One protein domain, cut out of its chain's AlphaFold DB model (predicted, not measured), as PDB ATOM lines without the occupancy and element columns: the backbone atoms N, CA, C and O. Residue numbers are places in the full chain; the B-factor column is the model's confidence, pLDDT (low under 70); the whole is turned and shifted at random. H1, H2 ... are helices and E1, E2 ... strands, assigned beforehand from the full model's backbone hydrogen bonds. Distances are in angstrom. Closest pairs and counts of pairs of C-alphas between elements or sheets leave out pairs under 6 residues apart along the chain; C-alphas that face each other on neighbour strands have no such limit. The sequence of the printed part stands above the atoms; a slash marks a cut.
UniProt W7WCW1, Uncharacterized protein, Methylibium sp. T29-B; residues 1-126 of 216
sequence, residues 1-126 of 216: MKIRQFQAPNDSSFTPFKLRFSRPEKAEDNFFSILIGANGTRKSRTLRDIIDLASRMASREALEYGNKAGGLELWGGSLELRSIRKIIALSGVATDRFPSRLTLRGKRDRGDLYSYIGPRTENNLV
ATOM      1  N   MET A   1     -13.944  -5.115  12.969       75.38
ATOM      2  CA  MET A   1     -14.502  -4.997  14.335       75.38
ATOM      3  C   MET A   1     -15.952  -4.575  14.275       75.38
ATOM      4  O   MET A   1     -16.294  -3.744  13.441       75.38
ATOM      5  N   LYS A   2     -16.791  -5.168  15.124       86.25
ATOM      6  CA  LYS A   2     -18.250  -4.992  15.100       86.25
ATOM      7  C   LYS A   2     -18.731  -4.752  16.527       86.25
ATOM      8  O   LYS A   2     -18.214  -5.378  17.444       86.25
ATOM      9  N   ILE A   3     -19.675  -3.841  16.730       88.56
ATOM     10  CA  ILE A   3     -20.206  -3.558  18.069       88.56
ATOM     11  C   ILE A   3     -21.169  -4.686  18.443       88.56
ATOM     12  O   ILE A   3     -22.029  -5.041  17.643       88.56
ATOM     13  N   ARG A   4     -21.016  -5.251  19.641       90.50
ATOM     14  CA  ARG A   4     -21.941  -6.224  20.236       90.50
ATOM     15  C   ARG A   4     -23.003  -5.520  21.061       90.50
ATOM     16  O   ARG A   4     -24.195  -5.789  20.915       90.50
ATOM     17  N   GLN A   5     -22.569  -4.607  21.923       92.69
ATOM     18  CA  GLN A   5     -23.456  -3.915  22.843       92.69
ATOM     19  C   GLN A   5     -22.971  -2.489  23.092       92.69
ATOM     20  O   GLN A   5     -21.777  -2.241  23.234       92.69
ATOM     21  N   PHE A   6     -23.913  -1.562  23.185       92.19
ATOM     22  CA  PHE A   6     -23.698  -0.221  23.716       92.19
ATOM     23  C   PHE A   6     -24.547  -0.048  24.974       92.19
ATOM     24  O   PHE A   6     -25.721  -0.416  24.994       92.19
ATOM     25  N   GLN A   7     -23.960   0.518  26.018       92.56
ATOM     26  CA  GLN A   7     -24.632   0.898  27.249       92.56
ATOM     27  C   GLN A   7     -24.482   2.404  27.436       92.56
ATOM     28  O   GLN A   7     -23.362   2.911  27.514       92.56
ATOM     29  N   ALA A   8     -25.612   3.104  27.516       89.62
ATOM     30  CA  ALA A   8     -25.623   4.539  27.747       89.62
ATOM     31  C   ALA A   8     -25.010   4.884  29.121       89.62
ATOM     32  O   ALA A   8     -25.134   4.087  30.059       89.62
ATOM     33  N   PRO A   9     -24.349   6.048  29.259       84.81
ATOM     34  CA  PRO A   9     -23.873   6.523  30.553       84.81
ATOM     35  C   PRO A   9     -25.028   6.694  31.545       84.81
ATOM     36  O   PRO A   9     -26.119   7.124  31.171       84.81
ATOM     37  N   ASN A  10     -24.757   6.401  32.820       81.19
ATOM     38  CA  ASN A  10     -25.628   6.788  33.928       81.19
ATOM     39  C   ASN A  10     -25.484   8.298  34.152       81.19
ATOM     40  O   ASN A  10     -24.671   8.747  34.958       81.19
ATOM     41  N   ASP A  11     -26.242   9.074  33.389       78.94
ATOM     42  CA  ASP A  11     -26.429  10.505  33.605       78.94
ATOM     43  C   ASP A  11     -27.723  10.693  34.411       78.94
ATOM     44  O   ASP A  11     -28.750  10.107  34.067       78.94
ATOM     45  N   SER A  12     -27.695  11.501  35.476       60.91
ATOM     46  CA  SER A  12     -28.842  11.749  36.370       60.91
ATOM     47  C   SER A  12     -30.074  12.283  35.644       60.91
ATOM     48  O   SER A  12     -31.178  12.266  36.178       60.91
ATOM     49  N   SER A  13     -29.881  12.779  34.427       75.50
ATOM     50  CA  SER A  13     -30.942  13.319  33.600       75.50
ATOM     51  C   SER A  13     -31.731  12.260  32.815       75.50
ATOM     52  O   SER A  13     -32.809  12.602  32.332       75.50
ATOM     53  N   PHE A  14     -31.271  10.998  32.695       73.75
ATOM     54  CA  PHE A  14     -31.916   9.997  31.823       73.75
ATOM     55  C   PHE A  14     -31.892   8.560  32.341       73.75
ATOM     56  O   PHE A  14     -30.943   8.111  32.975       73.75
ATOM     57  N   THR A  15     -32.917   7.797  31.952       81.75
ATOM     58  CA  THR A  15     -32.948   6.353  32.172       81.75
ATOM     59  C   THR A  15     -31.862   5.684  31.326       81.75
ATOM     60  O   THR A  15     -31.877   5.819  30.096       81.75
ATOM     61  N   PRO A  16     -30.917   4.956  31.939       84.12
ATOM     62  CA  PRO A  16     -29.907   4.226  31.193       84.12
ATOM     63  C   PRO A  16     -30.569   3.162  30.318       84.12
ATOM     64  O   PRO A  16     -31.498   2.471  30.734       84.12
ATOM     65  N   PHE A  17     -30.063   3.005  29.099       90.25
ATOM     66  CA  PHE A  17     -30.525   1.983  28.167       90.25
ATOM     67  C   PHE A  17     -29.349   1.206  27.583       90.25
ATOM     68  O   PHE A  17     -28.197   1.657  27.589       90.25
ATOM     69  N   LYS A  18     -29.654   0.013  27.072       93.00
ATOM     70  CA  LYS A  18     -28.697  -0.867  26.404       93.00
ATOM     71  C   LYS A  18     -29.177  -1.147  24.987       93.00
ATOM     72  O   LYS A  18     -30.324  -1.531  24.787       93.00
ATOM     73  N   LEU A  19     -28.285  -0.983  24.018       92.69
ATOM     74  CA  LEU A  19     -28.485  -1.411  22.639       92.69
ATOM     75  C   LEU A  19     -27.683  -2.680  22.405       92.69
ATOM     76  O   LEU A  19     -26.479  -2.704  22.655       92.69
ATOM     77  N   ARG A  20     -28.346  -3.723  21.912       94.38
ATOM     78  CA  ARG A  20     -27.709  -4.971  21.492       94.38
ATOM     79  C   ARG A  20     -27.784  -5.070  19.981       94.38
ATOM     80  O   ARG A  20     -28.852  -4.895  19.403       94.38
ATOM     81  N   PHE A  21     -26.646  -5.345  19.366       91.75
ATOM     82  CA  PHE A  21     -26.541  -5.551  17.930       91.75
ATOM     83  C   PHE A  21     -26.523  -7.049  17.640       91.75
ATOM     84  O   PHE A  21     -26.050  -7.848  18.456       91.75
ATOM     85  N   SER A  22     -27.052  -7.439  16.482       90.94
ATOM     86  CA  SER A  22     -27.015  -8.830  16.044       90.94
ATOM     87  C   SER A  22     -25.573  -9.318  15.886       90.94
ATOM     88  O   SER A  22     -24.628  -8.546  15.695       90.94
ATOM     89  N   ARG A  23     -25.389 -10.632  16.012       88.25
ATOM     90  CA  ARG A  23     -24.102 -11.252  15.717       88.25
ATOM     91  C   ARG A  23     -23.933 -11.296  14.192       88.25
ATOM     92  O   ARG A  23     -24.879 -11.680  13.511       88.25
ATOM     93  N   PRO A  24     -22.768 -10.920  13.647       86.69
ATOM     94  CA  PRO A  24     -22.480 -11.152  12.234       86.69
ATOM     95  C   PRO A  24     -22.432 -12.656  11.927       86.69
ATOM     96  O   PRO A  24     -21.943 -13.427  12.755       86.69
ATOM     97  N   GLU A  25     -22.872 -13.061  10.735       87.50
ATOM     98  CA  GLU A  25     -22.791 -14.460  10.290       87.50
ATOM     99  C   GLU A  25     -21.337 -14.934  10.192       87.50
ATOM    100  O   GLU A  25     -20.988 -15.987  10.727       87.50
ATOM    101  N   LYS A  26     -20.463 -14.116   9.592       86.19
ATOM    102  CA  LYS A  26     -19.014 -14.359   9.541       86.19
ATOM    103  C   LYS A  26     -18.230 -13.176  10.092       86.19
ATOM    104  O   LYS A  26     -18.671 -12.025  10.045       86.19
ATOM    105  N   ALA A  27     -17.034 -13.448  10.612       79.31
ATOM    106  CA  ALA A  27     -16.151 -12.418  11.164       79.31
ATOM    107  C   ALA A  27     -15.755 -11.364  10.113       79.31
ATOM    108  O   ALA A  27     -15.776 -10.172  10.426       79.31
ATOM    109  N   GLU A  28     -15.531 -11.792   8.871       81.00
ATOM    110  CA  GLU A  28     -15.059 -10.953   7.760       81.00
ATOM    111  C   GLU A  28     -16.164 -10.140   7.070       81.00
ATOM    112  O   GLU A  28     -15.880  -9.136   6.421       81.00
ATOM    113  N   ASP A  29     -17.434 -10.534   7.221       82.50
ATOM    114  CA  ASP A  29     -18.521  -9.900   6.470       82.50
ATOM    115  C   ASP A  29     -18.728  -8.441   6.887       82.50
ATOM    116  O   ASP A  29     -18.612  -8.082   8.065       82.50
ATOM    117  N   ASN A  30     -19.122  -7.602   5.929       81.19
ATOM    118  CA  ASN A  30     -19.605  -6.263   6.238       81.19
ATOM    119  C   ASN A  30     -20.827  -6.359   7.155       81.19
ATOM    120  O   ASN A  30     -21.735  -7.153   6.926       81.19
ATOM    121  N   PHE A  31     -20.859  -5.530   8.194       84.94
ATOM    122  CA  PHE A  31     -21.956  -5.510   9.152       84.94
ATOM    123  C   PHE A  31     -22.487  -4.093   9.279       84.94
ATOM    124  O   PHE A  31     -21.742  -3.170   9.612       84.94
ATOM    125  N   PHE A  32     -23.774  -3.929   9.001       87.19
ATOM    126  CA  PHE A  32     -24.468  -2.657   9.099       87.19
ATOM    127  C   PHE A  32     -25.606  -2.770  10.107       87.19
ATOM    128  O   PHE A  32     -26.188  -3.829  10.326       87.19
ATOM    129  N   SER A  33     -25.914  -1.659  10.758       87.00
ATOM    130  CA  SER A  33     -27.042  -1.558  11.676       87.00
ATOM    131  C   SER A  33     -27.745  -0.241  11.421       87.00
ATOM    132  O   SER A  33     -27.095   0.784  11.221       87.00
ATOM    133  N   ILE A  34     -29.074  -0.277  11.417       86.12
ATOM    134  CA  ILE A  34     -29.903   0.896  11.155       86.12
ATOM    135  C   ILE A  34     -30.556   1.306  12.471       86.12
ATOM    136  O   ILE A  34     -31.286   0.530  13.081       86.12
ATOM    137  N   LEU A  35     -30.285   2.534  12.915       85.94
ATOM    138  CA  LEU A  35     -30.902   3.106  14.108       85.94
ATOM    139  C   LEU A  35     -32.111   3.958  13.704       85.94
ATOM    140  O   LEU A  35     -31.952   5.082  13.225       85.94
ATOM    141  N   ILE A  36     -33.314   3.428  13.924       87.25
ATOM    142  CA  ILE A  36     -34.589   4.081  13.591       87.25
ATOM    143  C   ILE A  36     -35.278   4.548  14.878       87.25
ATOM    144  O   ILE A  36     -35.176   3.920  15.926       87.25
ATOM    145  N   GLY A  37     -35.975   5.680  14.812       87.94
ATOM    146  CA  GLY A  37     -36.795   6.194  15.906       87.94
ATOM    147  C   GLY A  37     -37.372   7.565  15.567       87.94
ATOM    148  O   GLY A  37     -36.868   8.232  14.659       87.94
ATOM    149  N   ALA A  38     -38.392   8.003  16.302       87.00
ATOM    150  CA  ALA A  38     -39.027   9.308  16.105       87.00
ATOM    151  C   ALA A  38     -38.045  10.489  16.273       87.00
ATOM    152  O   ALA A  38     -36.921  10.355  16.775       87.00
ATOM    153  N   ASN A  39     -38.443  11.682  15.837       81.94
ATOM    154  CA  ASN A  39     -37.674  12.891  16.137       81.94
ATOM    155  C   ASN A  39     -37.615  13.110  17.657       81.94
ATOM    156  O   ASN A  39     -38.557  12.803  18.375       81.94
ATOM    157  N   GLY A  40     -36.470  13.575  18.160       81.75
ATOM    158  CA  GLY A  40     -36.253  13.730  19.603       81.75
ATOM    159  C   GLY A  40     -35.804  12.462  20.346       81.75
ATOM    160  O   GLY A  40     -35.330  12.585  21.470       81.75
ATOM    161  N   THR A  41     -35.789  11.272  19.721       85.25
ATOM    162  CA  THR A  41     -35.305  10.017  20.355       85.25
ATOM    163  C   THR A  41     -33.780   9.904  20.465       85.25
ATOM    164  O   THR A  41     -33.232   8.824  20.668       85.25
ATOM    165  N   ARG A  42     -33.062  11.024  20.316       83.94
ATOM    166  CA  ARG A  42     -31.627  11.142  20.628       83.94
ATOM    167  C   ARG A  42     -30.684  10.241  19.838       83.94
ATOM    168  O   ARG A  42     -29.527  10.117  20.218       83.94
ATOM    169  N   LYS A  43     -31.114   9.721  18.688       87.56
ATOM    170  CA  LYS A  43     -30.279   8.930  17.764       87.56
ATOM    171  C   LYS A  43     -28.872   9.521  17.573       87.56
ATOM    172  O   LYS A  43     -27.878   8.827  17.737       87.56
ATOM    173  N   SER A  44     -28.774  10.829  17.324       81.50
ATOM    174  CA  SER A  44     -27.488  11.523  17.148       81.50
ATOM    175  C   SER A  44     -26.629  11.582  18.418       81.50
ATOM    176  O   SER A  44     -25.406  11.566  18.318       81.50
ATOM    177  N   ARG A  45     -27.246  11.652  19.607       83.19
ATOM    178  CA  ARG A  45     -26.537  11.595  20.896       83.19
ATOM    179  C   ARG A  45     -25.967  10.196  21.111       83.19
ATOM    180  O   ARG A  45     -24.782  10.086  21.363       83.19
ATOM    181  N   THR A  46     -26.768   9.154  20.899       87.62
ATOM    182  CA  THR A  46     -26.313   7.759  20.988       87.62
ATOM    183  C   THR A  46     -25.118   7.496  20.071       87.62
ATOM    184  O   THR A  46     -24.123   6.921  20.497       87.62
ATOM    185  N   LEU A  47     -25.178   7.959  18.817       86.12
ATOM    186  CA  LEU A  47     -24.063   7.820  17.875       86.12
ATOM    187  C   LEU A  47     -22.816   8.583  18.340       86.12
ATOM    188  O   LEU A  47     -21.707   8.080  18.185       86.12
ATOM    189  N   ARG A  48     -22.986   9.767  18.938       81.56
ATOM    190  CA  ARG A  48     -21.884  10.517  19.554       81.56
ATOM    191  C   ARG A  48     -21.260   9.750  20.712       81.56
ATOM    192  O   ARG A  48     -20.049   9.587  20.715       81.56
ATOM    193  N   ASP A  49     -22.072   9.229  21.625       85.38
ATOM    194  CA  ASP A  49     -21.585   8.486  22.787       85.38
ATOM    195  C   ASP A  49     -20.818   7.220  22.346       85.38
ATOM    196  O   ASP A  49     -19.753   6.919  22.884       85.38
ATOM    197  N   ILE A  50     -21.288   6.523  21.301       86.75
ATOM    198  CA  ILE A  50     -20.565   5.397  20.681       86.75
ATOM    199  C   ILE A  50     -19.204   5.846  20.129       86.75
ATOM    200  O   ILE A  50     -18.199   5.176  20.369       86.75
ATOM    201  N   ILE A  51     -19.152   6.964  19.394       83.50
ATOM    202  CA  ILE A  51     -17.904   7.506  18.829       83.50
ATOM    203  C   ILE A  51     -16.930   7.900  19.943       83.50
ATOM    204  O   ILE A  51     -15.735   7.607  19.846       83.50
ATOM    205  N   ASP A  52     -17.423   8.536  21.002       80.44
ATOM    206  CA  ASP A  52     -16.612   8.983  22.130       80.44
ATOM    207  C   ASP A  52     -16.026   7.788  22.891       80.44
ATOM    208  O   ASP A  52     -14.823   7.766  23.175       80.44
ATOM    209  N   LEU A  53     -16.833   6.755  23.150       82.88
ATOM    210  CA  LEU A  53     -16.379   5.503  23.763       82.88
ATOM    211  C   LEU A  53     -15.353   4.782  22.883       82.88
ATOM    212  O   LEU A  53     -14.270   4.441  23.360       82.88
ATOM    213  N   ALA A  54     -15.636   4.625  21.589       82.94
ATOM    214  CA  ALA A  54     -14.712   4.024  20.627       82.94
ATOM    215  C   ALA A  54     -13.373   4.782  20.563       82.94
ATOM    216  O   ALA A  54     -12.300   4.177  20.520       82.94
ATOM    217  N   SER A  55     -13.420   6.114  20.622       78.31
ATOM    218  CA  SER A  55     -12.224   6.959  20.596       78.31
ATOM    219  C   SER A  55     -11.365   6.807  21.853       78.31
ATOM    220  O   SER A  55     -10.131   6.805  21.773       78.31
ATOM    221  N   ARG A  56     -12.003   6.653  23.020       76.94
ATOM    222  CA  ARG A  56     -11.319   6.382  24.295       76.94
ATOM    223  C   ARG A  56     -10.672   5.000  24.300       76.94
ATOM    224  O   ARG A  56      -9.513   4.892  24.698       76.94
ATOM    225  N   MET A  57     -11.370   3.983  23.788       76.81
ATOM    226  CA  MET A  57     -10.827   2.626  23.637       76.81
ATOM    227  C   MET A  57      -9.562   2.612  22.769       76.81
ATOM    228  O   MET A  57      -8.574   1.980  23.134       76.81
ATOM    229  N   ALA A  58      -9.552   3.367  21.666       75.38
ATOM    230  CA  ALA A  58      -8.384   3.474  20.792       75.38
ATOM    231  C   ALA A  58      -7.187   4.197  21.447       75.38
ATOM    232  O   ALA A  58      -6.039   3.891  21.142       75.38
ATOM    233  N   SER A  59      -7.434   5.142  22.363       69.12
ATOM    234  CA  SER A  59      -6.397   6.027  22.925       69.12
ATOM    235  C   SER A  59      -5.645   5.453  24.142       69.12
ATOM    236  O   SER A  59      -4.900   6.196  24.772       69.12
ATOM    237  N   ARG A  60      -5.850   4.179  24.522       61.28
ATOM    238  CA  ARG A  60      -5.312   3.542  25.755       61.28
ATOM    239  C   ARG A  60      -5.692   4.211  27.094       61.28
ATOM    240  O   ARG A  60      -5.310   3.709  28.139       61.28
ATOM    241  N   GLU A  61      -6.524   5.252  27.094       58.50
ATOM    242  CA  GLU A  61      -7.067   5.908  28.304       58.50
ATOM    243  C   GLU A  61      -8.199   5.119  28.985       58.50
ATOM    244  O   GLU A  61      -8.835   5.601  29.919       58.50
ATOM    245  N   ALA A  62      -8.497   3.915  28.497       52.84
ATOM    246  CA  ALA A  62      -9.653   3.130  28.912       52.84
ATOM    247  C   ALA A  62      -9.609   2.660  30.381       52.84
ATOM    248  O   ALA A  62     -10.643   2.260  30.904       52.84
ATOM    249  N   LEU A  63      -8.450   2.709  31.045       50.34
ATOM    250  CA  LEU A  63      -8.275   2.155  32.390       50.34
ATOM    251  C   LEU A  63      -8.673   3.106  33.533       50.34
ATOM    252  O   LEU A  63      -8.971   2.619  34.616       50.34
ATOM    253  N   GLU A  64      -8.756   4.425  33.320       48.31
ATOM    254  CA  GLU A  64      -8.889   5.381  34.443       48.31
ATOM    255  C   GLU A  64     -10.296   5.974  34.660       48.31
ATOM    256  O   GLU A  64     -10.548   6.582  35.695       48.31
ATOM    257  N   TYR A  65     -11.260   5.775  33.753       48.38
ATOM    258  CA  TYR A  65     -12.571   6.463  33.820       48.38
ATOM    259  C   TYR A  65     -13.792   5.525  33.872       48.38
ATOM    260  O   TYR A  65     -14.879   5.871  33.399       48.38
ATOM    261  N   GLY A  66     -13.621   4.340  34.464       48.16
ATOM    262  CA  GLY A  66     -14.518   3.184  34.333       48.16
ATOM    263  C   GLY A  66     -15.994   3.343  34.729       48.16
ATOM    264  O   GLY A  66     -16.795   2.524  34.300       48.16
ATOM    265  N   ASN A  67     -16.414   4.373  35.472       51.94
ATOM    266  CA  ASN A  67     -17.723   4.301  36.152       51.94
ATOM    267  C   ASN A  67     -18.774   5.358  35.760       51.94
ATOM    268  O   ASN A  67     -19.906   5.266  36.227       51.94
ATOM    269  N   LYS A  68     -18.470   6.339  34.892       56.50
ATOM    270  CA  LYS A  68     -19.445   7.400  34.516       56.50
ATOM    271  C   LYS A  68     -19.736   7.542  33.015       56.50
ATOM    272  O   LYS A  68     -20.606   8.317  32.640       56.50
ATOM    273  N   ALA A  69     -19.037   6.813  32.143       68.69
ATOM    274  CA  ALA A  69     -19.041   7.090  30.701       68.69
ATOM    275  C   ALA A  69     -19.946   6.183  29.842       68.69
ATOM    276  O   ALA A  69     -20.052   6.416  28.642       68.69
ATOM    277  N   GLY A  70     -20.612   5.182  30.429       83.00
ATOM    278  CA  GLY A  70     -21.281   4.123  29.664       83.00
ATOM    279  C   GLY A  70     -20.302   3.015  29.264       83.00
ATOM    280  O   GLY A  70     -19.192   2.950  29.788       83.00
ATOM    281  N   GLY A  71     -20.712   2.125  28.359       86.94
ATOM    282  CA  GLY A  71     -19.914   0.962  27.961       86.94
ATOM    283  C   GLY A  71     -20.092   0.587  26.495       86.94
ATOM    284  O   GLY A  71     -21.185   0.699  25.943       86.94
ATOM    285  N   LEU A  72     -19.013   0.127  25.863       87.44
ATOM    286  CA  LEU A  72     -19.028  -0.399  24.503       87.44
ATOM    287  C   LEU A  72     -18.378  -1.781  24.499       87.44
ATOM    288  O   LEU A  72     -17.213  -1.933  24.853       87.44
ATOM    289  N   GLU A  73     -19.145  -2.787  24.102       87.69
ATOM    290  CA  GLU A  73     -18.687  -4.161  23.948       87.69
ATOM    291  C   GLU A  73     -18.572  -4.474  22.456       87.69
ATOM    292  O   GLU A  73     -19.491  -4.184  21.684       87.69
ATOM    293  N   LEU A  74     -17.454  -5.064  22.040       86.44
ATOM    294  CA  LEU A  74     -17.187  -5.423  20.648       86.44
ATOM    295  C   LEU A  74     -17.242  -6.945  20.471       86.44
ATOM    296  O   LEU A  74     -16.902  -7.701  21.375       86.44
ATOM    297  N   TRP A  75     -17.647  -7.390  19.287       84.44
ATOM    298  CA  TRP A  75     -17.406  -8.752  18.827       84.44
ATOM    299  C   TRP A  75     -15.913  -8.900  18.488       84.44
ATOM    300  O   TRP A  75     -15.414  -8.164  17.631       84.44
ATOM    301  N   GLY A  76     -15.226  -9.828  19.159       74.06
ATOM    302  CA  GLY A  76     -13.780 -10.074  19.040       74.06
ATOM    303  C   GLY A  76     -13.136 -10.315  20.414       74.06
ATOM    304  O   GLY A  76     -13.708  -9.945  21.439       74.06
ATOM    305  N   GLY A  77     -11.977 -10.977  20.460       64.19
ATOM    306  CA  GLY A  77     -11.246 -11.223  21.714       64.19
ATOM    307  C   GLY A  77     -10.633  -9.941  22.299       64.19
ATOM    308  O   GLY A  77     -10.399  -8.974  21.577       64.19
ATOM    309  N   SER A  78     -10.313  -9.923  23.599       58.88
ATOM    310  CA  SER A  78      -9.756  -8.734  24.279       58.88
ATOM    311  C   SER A  78      -8.444  -8.212  23.667       58.88
ATOM    312  O   SER A  78      -8.141  -7.023  23.759       58.88
ATOM    313  N   LEU A  79      -7.696  -9.083  22.984       57.75
ATOM    314  CA  LEU A  79      -6.471  -8.754  22.248       57.75
ATOM    315  C   LEU A  79      -6.737  -7.973  20.945       57.75
ATOM    316  O   LEU A  79      -5.897  -7.169  20.541       57.75
ATOM    317  N   GLU A  80      -7.913  -8.129  20.327       55.59
ATOM    318  CA  GLU A  80      -8.320  -7.402  19.110       55.59
ATOM    319  C   GLU A  80      -8.899  -6.010  19.406       55.59
ATOM    320  O   GLU A  80      -8.938  -5.149  18.524       55.59
ATOM    321  N   LEU A  81      -9.281  -5.735  20.662       52.34
ATOM    322  CA  LEU A  81      -9.842  -4.444  21.104       52.34
ATOM    323  C   LEU A  81      -8.904  -3.247  20.856       52.34
ATOM    324  O   LEU A  81      -9.329  -2.096  20.946       52.34
ATOM    325  N   ARG A  82      -7.631  -3.495  20.523       57.91
ATOM    326  CA  ARG A  82      -6.610  -2.469  20.266       57.91
ATOM    327  C   ARG A  82      -6.692  -1.796  18.890       57.91
ATOM    328  O   ARG A  82      -5.861  -0.933  18.627       57.91
ATOM    329  N   SER A  83      -7.620  -2.153  17.997       66.38
ATOM    330  CA  SER A  83      -7.452  -1.806  16.574       66.38
ATOM    331  C   SER A  83      -8.556  -0.964  15.919       66.38
ATOM    332  O   SER A  83      -8.777  -1.119  14.712       66.38
ATOM    333  N   ILE A  84      -9.274  -0.078  16.631       75.75
ATOM    334  CA  ILE A  84     -10.151   0.884  15.927       75.75
ATOM    335  C   ILE A  84      -9.214   1.872  15.236       75.75
ATOM    336  O   ILE A  84      -8.726   2.809  15.853       75.75
ATOM    337  N   ARG A  85      -8.921   1.621  13.956       76.94
ATOM    338  CA  ARG A  85      -7.996   2.447  13.166       76.94
ATOM    339  C   ARG A  85      -8.652   3.738  12.689       76.94
ATOM    340  O   ARG A  85      -7.990   4.759  12.558       76.94
ATOM    341  N   LYS A  86      -9.951   3.670  12.385       81.94
ATOM    342  CA  LYS A  86     -10.707   4.774  11.803       81.94
ATOM    343  C   LYS A  86     -12.182   4.668  12.158       81.94
ATOM    344  O   LYS A  86     -12.769   3.592  12.106       81.94
ATOM    345  N   ILE A  87     -12.774   5.812  12.445       81.69
ATOM    346  CA  ILE A  87     -14.197   6.048  12.609       81.69
ATOM    347  C   ILE A  87     -14.586   7.036  11.512       81.69
ATOM    348  O   ILE A  87     -14.010   8.122  11.408       81.69
ATOM    349  N   ILE A  88     -15.541   6.647  10.672       81.62
ATOM    350  CA  ILE A  88     -16.056   7.488   9.593       81.62
ATOM    351  C   ILE A  88     -17.530   7.751   9.873       81.62
ATOM    352  O   ILE A  88     -18.325   6.819   9.935       81.62
ATOM    353  N   ALA A  89     -17.885   9.019  10.045       81.12
ATOM    354  CA  ALA A  89     -19.266   9.468  10.106       81.12
ATOM    355  C   ALA A  89     -19.658  10.033   8.739       81.12
ATOM    356  O   ALA A  89     -19.026  10.974   8.259       81.12
ATOM    357  N   LEU A  90     -20.685   9.457   8.118       78.25
ATOM    358  CA  LEU A  90     -21.220   9.884   6.827       78.25
ATOM    359  C   LEU A  90     -22.607  10.503   7.036       78.25
ATOM    360  O   LEU A  90     -23.449   9.908   7.707       78.25
ATOM    361  N   SER A  91     -22.856  11.667   6.442       77.31
ATOM    362  CA  SER A  91     -24.173  12.301   6.423       77.31
ATOM    363  C   SER A  91     -24.527  12.811   5.031       77.31
ATOM    364  O   SER A  91     -23.725  13.482   4.380       77.31
ATOM    365  N   GLY A  92     -25.760  12.529   4.607       72.31
ATOM    366  CA  GLY A  92     -26.351  13.082   3.388       72.31
ATOM    367  C   GLY A  92     -27.147  14.370   3.613       72.31
ATOM    368  O   GLY A  92     -27.485  15.044   2.644       72.31
ATOM    369  N   VAL A  93     -27.448  14.738   4.867       72.12
ATOM    370  CA  VAL A  93     -28.386  15.825   5.182       72.12
ATOM    371  C   VAL A  93     -27.740  16.874   6.077       72.12
ATOM    372  O   VAL A  93     -27.132  16.587   7.103       72.12
ATOM    373  N   ALA A  94     -27.938  18.146   5.730       68.06
ATOM    374  CA  ALA A  94     -27.437  19.283   6.496       68.06
ATOM    375  C   ALA A  94     -27.984  19.377   7.927       68.06
ATOM    376  O   ALA A  94     -27.450  20.137   8.731       68.06
ATOM    377  N   THR A  95     -29.043  18.654   8.276       71.69
ATOM    378  CA  THR A  95     -29.635  18.667   9.617       71.69
ATOM    379  C   THR A  95     -28.994  17.647  10.555       71.69
ATOM    380  O   THR A  95     -29.065  17.852  11.773       71.69
ATOM    381  N   ASP A  96     -28.295  16.637  10.031       73.31
ATOM    382  CA  ASP A  96     -27.640  15.617  10.844       73.31
ATOM    383  C   ASP A  96     -26.572  16.238  11.743       73.31
ATOM    384  O   ASP A  96     -25.724  17.031  11.326       73.31
ATOM    385  N   ARG A  97     -26.621  15.875  13.025       70.19
ATOM    386  CA  ARG A  97     -25.736  16.421  14.059       70.19
ATOM    387  C   ARG A  97     -24.725  15.381  14.527       70.19
ATOM    388  O   ARG A  97     -24.771  14.943  15.678       70.19
ATOM    389  N   PHE A  98     -23.799  15.001  13.654       74.00
ATOM    390  CA  PHE A  98     -22.618  14.251  14.078       74.00
ATOM    391  C   PHE A  98     -21.633  15.161  14.835       74.00
ATOM    392  O   PHE A  98     -21.671  16.382  14.664       74.00
ATOM    393  N   PRO A  99     -20.780  14.608  15.715       67.25
ATOM    394  CA  PRO A  99     -19.721  15.378  16.365       67.25
ATOM    395  C   PRO A  99     -18.795  15.990  15.307       67.25
ATOM    396  O   PRO A  99     -18.397  15.301  14.362       67.25
ATOM    397  N   SER A 100     -18.438  17.266  15.452       65.69
ATOM    398  CA  SER A 100     -17.405  17.864  14.605       65.69
ATOM    399  C   SER A 100     -16.023  17.613  15.214       65.69
ATOM    400  O   SER A 100     -15.884  17.332  16.405       65.69
ATOM    401  N   ARG A 101     -14.958  17.734  14.412       62.47
ATOM    402  CA  ARG A 101     -13.580  17.640  14.928       62.47
ATOM    403  C   ARG A 101     -13.297  18.665  16.034       62.47
ATOM    404  O   ARG A 101     -12.510  18.382  16.930       62.47
ATOM    405  N   LEU A 102     -13.988  19.808  16.032       54.38
ATOM    406  CA  LEU A 102     -13.851  20.842  17.062       54.38
ATOM    407  C   LEU A 102     -14.428  20.427  18.414       54.38
ATOM    408  O   LEU A 102     -13.901  20.843  19.441       54.38
ATOM    409  N   THR A 103     -15.469  19.590  18.442       57.25
ATOM    410  CA  THR A 103     -16.001  19.071  19.712       57.25
ATOM    411  C   THR A 103     -15.090  18.015  20.338       57.25
ATOM    412  O   THR A 103     -15.211  17.740  21.523       57.25
ATOM    413  N   LEU A 104     -14.139  17.470  19.571       59.88
ATOM    414  CA  LEU A 104     -13.113  16.542  20.055       59.88
ATOM    415  C   LEU A 104     -11.849  17.269  20.568       59.88
ATOM    416  O   LEU A 104     -10.808  16.631  20.747       59.88
ATOM    417  N   ARG A 105     -11.916  18.598  20.781       49.62
ATOM    418  CA  ARG A 105     -10.815  19.423  21.306       49.62
ATOM    419  C   ARG A 105     -10.275  18.814  22.601       49.62
ATOM    420  O   ARG A 105     -10.946  18.782  23.623       49.62
ATOM    421  N   GLY A 106      -9.044  18.325  22.518       54.66
ATOM    422  CA  GLY A 106      -8.332  17.718  23.636       54.66
ATOM    423  C   GLY A 106      -7.074  16.971  23.210       54.66
ATOM    424  O   GLY A 106      -6.128  16.910  23.982       54.66
ATOM    425  N   LYS A 107      -7.001  16.439  21.978       53.88
ATOM    426  CA  LYS A 107      -5.830  15.661  21.534       53.88
ATOM    427  C   LYS A 107      -5.502  15.883  20.063       53.88
ATOM    428  O   LYS A 107      -6.221  15.405  19.190       53.88
ATOM    429  N   ARG A 108      -4.390  16.585  19.806       53.62
ATOM    430  CA  ARG A 108      -3.826  16.842  18.464       53.62
ATOM    431  C   ARG A 108      -3.597  15.558  17.648       53.62
ATOM    432  O   ARG A 108      -3.622  15.620  16.429       53.62
ATOM    433  N   ASP A 109      -3.487  14.410  18.312       55.03
ATOM    434  CA  ASP A 109      -3.176  13.109  17.702       55.03
ATOM    435  C   ASP A 109      -4.408  12.316  17.203       55.03
ATOM    436  O   ASP A 109      -4.297  11.242  16.623       55.03
ATOM    437  N   ARG A 110      -5.635  12.826  17.406       59.00
ATOM    438  CA  ARG A 110      -6.879  12.135  16.989       59.00
ATOM    439  C   ARG A 110      -7.345  12.467  15.568       59.00
ATOM    440  O   ARG A 110      -8.403  11.988  15.151       59.00
ATOM    441  N   GLY A 111      -6.586  13.273  14.818       60.34
ATOM    442  CA  GLY A 111      -6.937  13.686  13.451       60.34
ATOM    443  C   GLY A 111      -7.172  12.502  12.507       60.34
ATOM    444  O   GLY A 111      -8.099  12.535  11.687       60.34
ATOM    445  N   ASP A 112      -6.410  11.426  12.707       69.94
ATOM    446  CA  ASP A 112      -6.518  10.204  11.919       69.94
ATOM    447  C   ASP A 112      -7.597   9.253  12.405       69.94
ATOM    448  O   ASP A 112      -8.146   8.531  11.584       69.94
ATOM    449  N   LEU A 113      -8.010   9.300  13.670       77.19
ATOM    450  CA  LEU A 113      -9.003   8.359  14.181       77.19
ATOM    451  C   LEU A 113     -10.423   8.680  13.704       77.19
ATOM    452  O   LEU A 113     -11.177   7.760  13.419       77.19
ATOM    453  N   TYR A 114     -10.799   9.955  13.581       80.25
ATOM    454  CA  TYR A 114     -12.167  10.352  13.229       80.25
ATOM    455  C   TYR A 114     -12.227  11.200  11.955       80.25
ATOM    456  O   TYR A 114     -11.532  12.212  11.810       80.25
ATOM    457  N   SER A 115     -13.105  10.807  11.030       79.44
ATOM    458  CA  SER A 115     -13.441  11.583   9.839       79.44
ATOM    459  C   SER A 115     -14.945  11.764   9.727       79.44
ATOM    460  O   SER A 115     -15.692  10.793   9.719       79.44
ATOM    461  N   TYR A 116     -15.374  13.012   9.588       77.94
ATOM    462  CA  TYR A 116     -16.738  13.348   9.217       77.94
ATOM    463  C   TYR A 116     -16.786  13.706   7.732       77.94
ATOM    464  O   TYR A 116     -15.980  14.512   7.259       77.94
ATOM    465  N   ILE A 117     -17.724  13.099   7.014       75.12
ATOM    466  CA  ILE A 117     -18.006  13.337   5.604       75.12
ATOM    467  C   ILE A 117     -19.478  13.720   5.511       75.12
ATOM    468  O   ILE A 117     -20.367  12.896   5.711       75.12
ATOM    469  N   GLY A 118     -19.745  14.983   5.212       74.56
ATOM    470  CA  GLY A 118     -21.102  15.466   5.034       74.56
ATOM    471  C   GLY A 118     -21.134  16.920   4.584       74.56
ATOM    472  O   GLY A 118     -20.082  17.541   4.406       74.56
ATOM    473  N   PRO A 119     -22.340  17.479   4.405       68.25
ATOM    474  CA  PRO A 119     -22.526  18.857   3.951       68.25
ATOM    475  C   PRO A 119     -22.092  19.888   5.000       68.25
ATOM    476  O   PRO A 119     -21.862  21.047   4.664       68.25
ATOM    477  N   ARG A 120     -21.981  19.477   6.271       71.38
ATOM    478  CA  ARG A 120     -21.486  20.324   7.357       71.38
ATOM    479  C   ARG A 120     -19.965  20.379   7.395       71.38
ATOM    480  O   ARG A 120     -19.258  19.408   7.167       71.38
ATOM    481  N   THR A 121     -19.476  21.538   7.766       66.62
ATOM    482  CA  THR A 121     -18.070  21.848   7.970       66.62
ATOM    483  C   THR A 121     -17.742  21.697   9.455       66.62
ATOM    484  O   THR A 121     -18.629  21.486  10.286       66.62
ATOM    485  N   GLU A 122     -16.467  21.807   9.823       63.56
ATOM    486  CA  GLU A 122     -16.039  21.642  11.219       63.56
ATOM    487  C   GLU A 122     -16.676  22.689  12.159       63.56
ATOM    488  O   GLU A 122     -16.934  22.378  13.322       63.56
ATOM    489  N   ASN A 123     -17.055  23.854  11.612       62.34
ATOM    490  CA  ASN A 123     -17.777  24.948  12.276       62.34
ATOM    491  C   ASN A 123     -19.316  24.824  12.206       62.34
ATOM    492  O   ASN A 123     -20.015  25.803  12.445       62.34
ATOM    493  N   ASN A 124     -19.871  23.664  11.835       62.09
ATOM    494  CA  ASN A 124     -21.306  23.464  11.560       62.09
ATOM    495  C   ASN A 124     -21.890  24.297  10.398       62.09
ATOM    496  O   ASN A 124     -23.094  24.220  10.159       62.09
ATOM    497  N   LEU A 125     -21.079  25.040   9.639       61.91
ATOM    498  CA  LEU A 125     -21.541  25.709   8.417       61.91
ATOM    499  C   LEU A 125     -21.805  24.669   7.335       61.91
ATOM    500  O   LEU A 125     -21.110  23.660   7.297       61.91
ATOM    501  N   VAL A 126     -22.773  24.894   6.457       65.12
ATOM    502  CA  VAL A 126     -23.070  23.976   5.352       65.12
ATOM    503  C   VAL A 126     -22.410  24.504   4.086       65.12
ATOM    504  O   VAL A 126     -22.721  25.609   3.657       65.12
TER     505      VAL A 126
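This is residues 1 to 126 of the 216 residues of an uncharacterized protein of Methylibium sp. T29-B (UniProt W7WCW1). Loops with little regular structure surround one helix, H1, in the middle, with the antiparallel sheet E2 E1 E3 on one side of it and the parallel pair E4 E5 on another. Two named helices and five named strands, class mixed, run E1 E2 H1 E3 E4 H2 E5, with 42 of 126 printed residues. The whole is compact, radius of gyration of the C-alphas 15.0 A, spans 41 by 36 by 36 A.

E1, residues 2 to 7, begins at C-alpha (-18.250, -4.992, 15.100). E2 is 18 to 20, H1 43 to 58 and 22.8 A long, E3 71 to 75, E4 87 to 90, H2 101 to 104, E5 114 to 117, ending at (-18.006, 13.337, 5.604).

H1 is on the first sheet, height 9.5 A; its closest C-alphas to E3 are Leu 53 and Leu 72, 6.5 A. Within hydrogen-bond range are N 73 and O 5, 2.8 A, N 19 and O 6, 2.8 A, N 115 and O 87, 2.9 A, and every O i to N i+4 pair of H1.

The printed part has no cut. Links E2 to H1, H1 to E3 and E3 to E4 are long; 41 residues have pLDDT under 70.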